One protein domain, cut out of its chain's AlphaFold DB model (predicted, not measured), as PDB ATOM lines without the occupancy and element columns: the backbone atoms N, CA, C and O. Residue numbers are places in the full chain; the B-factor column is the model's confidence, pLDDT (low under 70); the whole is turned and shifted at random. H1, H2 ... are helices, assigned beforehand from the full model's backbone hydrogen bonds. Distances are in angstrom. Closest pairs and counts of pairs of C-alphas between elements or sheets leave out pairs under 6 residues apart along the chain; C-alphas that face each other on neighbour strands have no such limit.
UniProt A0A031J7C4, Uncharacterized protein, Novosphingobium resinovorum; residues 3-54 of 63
ATOM      1  N   ILE A   3      31.763   8.941  17.261       61.03
ATOM      2  CA  ILE A   3      32.308   9.213  18.600       61.03
ATOM      3  C   ILE A   3      33.778   8.783  18.696       61.03
ATOM      4  O   ILE A   3      34.607   9.522  19.217       61.03
ATOM      5  N   VAL A   4      34.125   7.622  18.132       71.44
ATOM      6  CA  VAL A   4      35.508   7.113  18.120       71.44
ATOM      7  C   VAL A   4      36.430   8.044  17.322       71.44
ATOM      8  O   VAL A   4      37.520   8.374  17.787       71.44
ATOM      9  N   GLY A   5      35.964   8.552  16.175       71.25
ATOM     10  CA  GLY A   5      36.691   9.558  15.395       71.25
ATOM     11  C   GLY A   5      36.856  10.886  16.143       71.25
ATOM     12  O   GLY A   5      37.938  11.466  16.129       71.25
ATOM     13  N   ALA A   6      35.829  11.337  16.869       73.31
ATOM     14  CA  ALA A   6      35.913  12.543  17.695       73.31
ATOM     15  C   ALA A   6      36.939  12.404  18.834       73.31
ATOM     16  O   ALA A   6      37.699  13.335  19.097       73.31
ATOM     17  N   ILE A   7      37.015  11.231  19.472       72.00
ATOM     18  CA  ILE A   7      38.020  10.939  20.505       72.00
ATOM     19  C   ILE A   7      39.435  10.954  19.908       72.00
ATOM     20  O   ILE A   7      40.343  11.522  20.513       72.00
ATOM     21  N   ALA A   8      39.627  10.395  18.709       75.19
ATOM     22  CA  ALA A   8      40.914  10.440  18.012       75.19
ATOM     23  C   ALA A   8      41.348  11.882  17.687       75.19
ATOM     24  O   ALA A   8      42.505  12.237  17.910       75.19
ATOM     25  N   VAL A   9      40.418  12.737  17.244       70.75
ATOM     26  CA  VAL A   9      40.683  14.163  16.979       70.75
ATOM     27  C   VAL A   9      41.013  14.927  18.261       70.75
ATOM     28  O   VAL A   9      41.904  15.770  18.245       70.75
ATOM     29  N   ILE A  10      40.355  14.620  19.381       72.00
ATOM     30  CA  ILE A  10      40.680  15.233  20.678       72.00
ATOM     31  C   ILE A  10      42.075  14.832  21.141       72.00
ATOM     32  O   ILE A  10      42.868  15.691  21.508       72.00
ATOM     33  N   ARG A  11      42.418  13.547  21.041       72.06
ATOM     34  CA  ARG A  11      43.745  13.051  21.415       72.06
ATOM     35  C   ARG A  11      44.846  13.625  20.516       72.06
ATOM     36  O   ARG A  11      45.955  13.884  20.976       72.06
ATOM     37  N   PHE A  12      44.538  13.870  19.241       71.69
ATOM     38  CA  PHE A  12      45.419  14.603  18.332       71.69
ATOM     39  C   PHE A  12      45.542  16.085  18.721       71.69
ATOM     40  O   PHE A  12      46.648  16.612  18.720       71.69
ATOM     41  N   ALA A  13      44.440  16.732  19.109       69.50
ATOM     42  CA  ALA A  13      44.383  18.128  19.552       69.50
ATOM     43  C   ALA A  13      45.097  18.393  20.891       69.50
ATOM     44  O   ALA A  13      45.612  19.492  21.090       69.50
ATOM     45  N   GLU A  14      45.142  17.413  21.797       68.25
ATOM     46  CA  GLU A  14      45.963  17.467  23.014       68.25
ATOM     47  C   GLU A  14      47.457  17.345  22.690       68.25
ATOM     48  O   GLU A  14      48.284  18.006  23.314       68.25
ATOM     49  N   ARG A  15      47.816  16.509  21.704       65.75
ATOM     50  CA  ARG A  15      49.215  16.197  21.373       65.75
ATOM     51  C   ARG A  15      49.864  17.198  20.416       65.75
ATOM     52  O   ARG A  15      51.060  17.448  20.509       65.75
ATOM     53  N   HIS A  16      49.089  17.762  19.498       60.25
ATOM     54  CA  HIS A  16      49.498  18.816  18.576       60.25
ATOM     55  C   HIS A  16      48.622  20.024  18.873       60.25
ATOM     56  O   HIS A  16      47.414  19.918  18.675       60.25
ATOM     57  N   LYS A  17      49.219  21.138  19.342       55.97
ATOM     58  CA  LYS A  17      48.540  22.425  19.609       55.97
ATOM     59  C   LYS A  17      47.392  22.620  18.619       55.97
ATOM     60  O   LYS A  17      47.621  22.893  17.439       55.97
ATOM     61  N   SER A  18      46.174  22.369  19.095       60.44
ATOM     62  CA  SER A  18      45.020  22.216  18.217       60.44
ATOM     63  C   SER A  18      44.812  23.476  17.387       60.44
ATOM     64  O   SER A  18      44.786  24.577  17.932       60.44
ATOM     65  N   LYS A  19      44.554  23.319  16.084       60.81
ATOM     66  CA  LYS A  19      44.109  24.423  15.213       60.81
ATOM     67  C   LYS A  19      42.711  24.956  15.582       60.81
ATOM     68  O   LYS A  19      42.206  25.853  14.922       60.81
ATOM     69  N   ARG A  20      42.058  24.387  16.608       66.38
ATOM     70  CA  ARG A  20      40.721  24.763  17.089       66.38
ATOM     71  C   ARG A  20      40.810  25.288  18.530       66.38
ATOM     72  O   ARG A  20      40.639  24.503  19.467       66.38
ATOM     73  N   PRO A  21      41.048  26.599  18.733       70.38
ATOM     74  CA  PRO A  21      41.222  27.183  20.068       70.38
ATOM     75  C   PRO A  21      39.997  26.985  20.976       70.38
ATOM     76  O   PRO A  21      40.148  26.794  22.182       70.38
ATOM     77  N   TRP A  22      38.790  26.917  20.399       75.19
ATOM     78  CA  TRP A  22      37.557  26.635  21.142       75.19
ATOM     79  C   TRP A  22      37.547  25.241  21.791       75.19
ATOM     80  O   TRP A  22      37.003  25.075  22.880       75.19
ATOM     81  N   LEU A  23      38.166  24.234  21.160       70.75
ATOM     82  CA  LEU A  23      38.206  22.866  21.682       70.75
ATOM     83  C   LEU A  23      39.187  22.766  22.856       70.75
ATOM     84  O   LEU A  23      38.898  22.097  23.842       70.75
ATOM     85  N   VAL A  24      40.308  23.489  22.777       72.44
ATOM     86  CA  VAL A  24      41.287  23.596  23.868       72.44
ATOM     87  C   VAL A  24      40.682  24.329  25.065       72.44
ATOM     88  O   VAL A  24      40.809  23.859  26.190       72.44
ATOM     89  N   GLN A  25      39.948  25.426  24.843       75.12
ATOM     90  CA  GLN A  25      39.205  26.102  25.916       75.12
ATOM     91  C   GLN A  25      38.117  25.213  26.528       75.12
ATOM     92  O   GLN A  25      37.883  25.271  27.736       75.12
ATOM     93  N   LEU A  26      37.457  24.379  25.719       73.62
ATOM     94  CA  LEU A  26      36.440  23.451  26.205       73.62
ATOM     95  C   LEU A  26      37.055  22.324  27.043       73.62
ATOM     96  O   LEU A  26      36.511  22.008  28.096       73.62
ATOM     97  N   LEU A  27      38.196  21.774  26.624       71.25
ATOM     98  CA  LEU A  27      38.961  20.777  27.384       71.25
ATOM     99  C   LEU A  27      39.559  21.360  28.671       71.25
ATOM    100  O   LEU A  27      39.574  20.688  29.694       71.25
ATOM    101  N   ALA A  28      39.981  22.626  28.650       74.25
ATOM    102  CA  ALA A  28      40.478  23.318  29.837       74.25
ATOM    103  C   ALA A  28      39.385  23.562  30.895       74.25
ATOM    104  O   ALA A  28      39.695  23.746  32.068       74.25
ATOM    105  N   ARG A  29      38.104  23.587  30.495       76.50
ATOM    106  CA  ARG A  29      36.967  23.875  31.389       76.50
ATOM    107  C   ARG A  29      36.085  22.662  31.690       76.50
ATOM    108  O   ARG A  29      35.326  22.703  32.655       76.50
ATOM    109  N   LYS A  30      36.094  21.623  30.848       69.94
ATOM    110  CA  LYS A  30      35.179  20.474  30.931       69.94
ATOM    111  C   LYS A  30      35.854  19.158  30.543       69.94
ATOM    112  O   LYS A  30      36.780  19.112  29.744       69.94
ATOM    113  N   ASN A  31      35.302  18.067  31.071       74.69
ATOM    114  CA  ASN A  31      35.767  16.703  30.834       74.69
ATOM    115  C   ASN A  31      35.826  16.336  29.337       74.69
ATOM    116  O   ASN A  31      34.907  16.636  28.572       74.69
ATOM    117  N   VAL A  32      36.848  15.561  28.960       72.75
ATOM    118  CA  VAL A  32      37.132  15.062  27.596       72.75
ATOM    119  C   VAL A  32      35.908  14.453  26.898       72.75
ATOM    120  O   VAL A  32      35.689  14.672  25.708       72.75
ATOM    121  N   LYS A  33      35.055  13.731  27.635       73.81
ATOM    122  CA  LYS A  33      33.825  13.127  27.092       73.81
ATOM    123  C   LYS A  33      32.836  14.178  26.568       73.81
ATOM    124  O   LYS A  33      32.225  13.971  25.525       73.81
ATOM    125  N   VAL A  34      32.706  15.316  27.254       78.12
ATOM    126  CA  VAL A  34      31.824  16.420  26.837       78.12
ATOM    127  C   VAL A  34      32.379  17.101  25.589       78.12
ATOM    128  O   VAL A  34      31.626  17.395  24.663       78.12
ATOM    129  N   ALA A  35      33.700  17.280  25.520       79.00
ATOM    130  CA  ALA A  35      34.356  17.787  24.318       79.00
ATOM    131  C   ALA A  35      34.152  16.846  23.115       79.00
ATOM    132  O   ALA A  35      33.893  17.320  22.009       79.00
ATOM    133  N   ALA A  36      34.188  15.524  23.329       77.94
ATOM    134  CA  ALA A  36      33.942  14.529  22.279       77.94
ATOM    135  C   ALA A  36      32.519  14.614  21.729       77.94
ATOM    136  O   ALA A  36      32.329  14.603  20.514       77.94
ATOM    137  N   VAL A  37      31.528  14.762  22.611       79.50
ATOM    138  CA  VAL A  37      30.128  14.937  22.211       79.50
ATOM    139  C   VAL A  37      29.929  16.259  21.472       79.50
ATOM    140  O   VAL A  37      29.280  16.274  20.432       79.50
ATOM    141  N   ALA A  38      30.523  17.357  21.943       82.06
ATOM    142  CA  ALA A  38      30.427  18.655  21.273       82.06
ATOM    143  C   ALA A  38      31.060  18.636  19.872       82.06
ATOM    144  O   ALA A  38      30.480  19.158  18.920       82.06
ATOM    145  N   LEU A  39      32.222  17.992  19.728       77.62
ATOM    146  CA  LEU A  39      32.887  17.818  18.439       77.62
ATOM    147  C   LEU A  39      32.064  16.933  17.495       77.62
ATOM    148  O   LEU A  39      31.885  17.279  16.328       77.62
ATOM    149  N   ALA A  40      31.512  15.828  18.002       82.31
ATOM    150  CA  ALA A  40      30.617  14.969  17.234       82.31
ATOM    151  C   ALA A  40      29.345  15.714  16.802       82.31
ATOM    152  O   ALA A  40      28.929  15.570  15.658       82.31
ATOM    153  N   ASN A  41      28.770  16.546  17.674       86.38
ATOM    154  CA  ASN A  41      27.594  17.359  17.372       86.38
ATOM    155  C   ASN A  41      27.887  18.425  16.304       86.38
ATOM    156  O   ASN A  41      27.076  18.642  15.411       86.38
ATOM    157  N   ASN A  42      29.067  19.051  16.348       81.06
ATOM    158  CA  ASN A  42      29.497  19.988  15.309       81.06
ATOM    159  C   ASN A  42      29.602  19.283  13.944       81.06
ATOM    160  O   ASN A  42      28.996  19.719  12.967       81.06
ATOM    161  N   ASN A  43      30.264  18.123  13.903       81.31
ATOM    162  CA  ASN A  43      30.372  17.323  12.683       81.31
ATOM    163  C   ASN A  43      29.003  16.829  12.191       81.31
ATOM    164  O   ASN A  43      28.729  16.878  10.997       81.31
ATOM    165  N   ALA A  44      28.118  16.392  13.091       83.38
ATOM    166  CA  ALA A  44      26.765  15.963  12.744       83.38
ATOM    167  C   ALA A  44      25.946  17.109  12.140       83.38
ATOM    168  O   ALA A  44      25.256  16.907  11.147       83.38
ATOM    169  N   ARG A  45      26.067  18.326  12.686       81.81
ATOM    170  CA  ARG A  45      25.399  19.515  12.145       81.81
ATOM    171  C   ARG A  45      25.963  19.926  10.787       81.81
ATOM    172  O   ARG A  45      25.196  20.351   9.932       81.81
ATOM    173  N   MET A  46      27.267  19.764  10.570       77.50
ATOM    174  CA  MET A  46      27.898  19.975   9.266       77.50
ATOM    175  C   MET A  46      27.403  18.966   8.230       77.50
ATOM    176  O   MET A  46      27.002  19.364   7.143       77.50
ATOM    177  N   ILE A  47      27.368  17.680   8.588       81.88
ATOM    178  CA  ILE A  47      26.812  16.622   7.737       81.88
ATOM    179  C   ILE A  47      25.338  16.908   7.446       81.88
ATOM    180  O   ILE A  47      24.922  16.839   6.296       81.88
ATOM    181  N   TRP A  48      24.556  17.294   8.455       83.75
ATOM    182  CA  TRP A  48      23.152  17.652   8.283       83.75
ATOM    183  C   TRP A  48      22.979  18.853   7.351       83.75
ATOM    184  O   TRP A  48      22.194  18.783   6.412       83.75
ATOM    185  N   ALA A  49      23.743  19.930   7.540       83.00
ATOM    186  CA  ALA A  49      23.698  21.095   6.661       83.00
ATOM    187  C   ALA A  49      24.117  20.742   5.226       83.00
ATOM    188  O   ALA A  49      23.509  21.240   4.284       83.00
ATOM    189  N   MET A  50      25.094  19.850   5.059       79.94
ATOM    190  CA  MET A  50      25.525  19.340   3.758       79.94
ATOM    191  C   MET A  50      24.425  18.513   3.082       79.94
ATOM    192  O   MET A  50      24.113  18.736   1.917       79.94
ATOM    193  N   MET A  51      23.786  17.604   3.824       81.50
ATOM    194  CA  MET A  51      22.669  16.792   3.330       81.50
ATOM    195  C   MET A  51      21.438  17.640   2.998       81.50
ATOM    196  O   MET A  51      20.745  17.343   2.032       81.50
ATOM    197  N   THR A  52      21.166  18.684   3.782       84.00
ATOM    198  CA  THR A  52      19.963  19.517   3.624       84.00
ATOM    199  C   THR A  52      20.133  20.568   2.526       84.00
ATOM    200  O   THR A  52      19.177  20.848   1.813       84.00
ATOM    201  N   ASN A  53      21.335  21.133   2.357       77.50
ATOM    202  CA  ASN A  53      21.602  22.153   1.333       77.50
ATOM    203  C   ASN A  53      22.175  21.581   0.024       77.50
ATOM    204  O   ASN A  53      22.295  22.317  -0.949       77.50
ATOM    205  N   GLY A  54      22.574  20.304  -0.015       72.19
ATOM    206  CA  GLY A  54      23.187  19.681  -1.198       72.19
ATOM    207  C   GLY A  54      24.541  20.282  -1.607       72.19
ATOM    208  O   GLY A  54      25.064  19.955  -2.672       72.19
TER     209      GLY A  54
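Overview. This is residues 3 to 54 of the 63 residues of an uncharacterized protein of Novosphingobium resinovorum (UniProt A0A031J7C4). One long helix, H3, has two shorter helices, H1 and H2, packed at its first part to form a small head, and residues 44 to 54 stick out as an arm. The 52 printed residues, with three named helices in the order H1, H2, H3, are all helix in class, only just compact, close to loose, with a radius of gyration of the C-alphas of 11.8 A, spanning 34 by 19 by 19 A.

Along the chain. Find C-alpha 32 at (37.132, 15.062, 27.596); from there H3, residues 32 to 53, runs 31.3 A to C-alpha 53 at (21.602, 22.153, 1.333). H1 is residues 3 to 15, 18.5 A, and H2 residues 21 to 29, 12.5 A.

Arrangement. Look at Ala 6 and Ala 36, the closest C-alphas of H1 and H3, 5.4 A apart: H1 touches residues 32 to 40 of H3 alone, opposite ways at a steep tilt of 61 degrees. H2 and H3, a helical hairpin, only just touch, with 3 pairs of C-alphas within 8 A, closest at Leu 27 and Ala 35, 6.3 A. In H1, H2 and H3 every O i to N i+4 pair is within hydrogen-bond range.

Size, cuts and confidence. The printed part has no cut, and both links are tight. Confidence is under 70 at residues 3, 13 to 20 and 30.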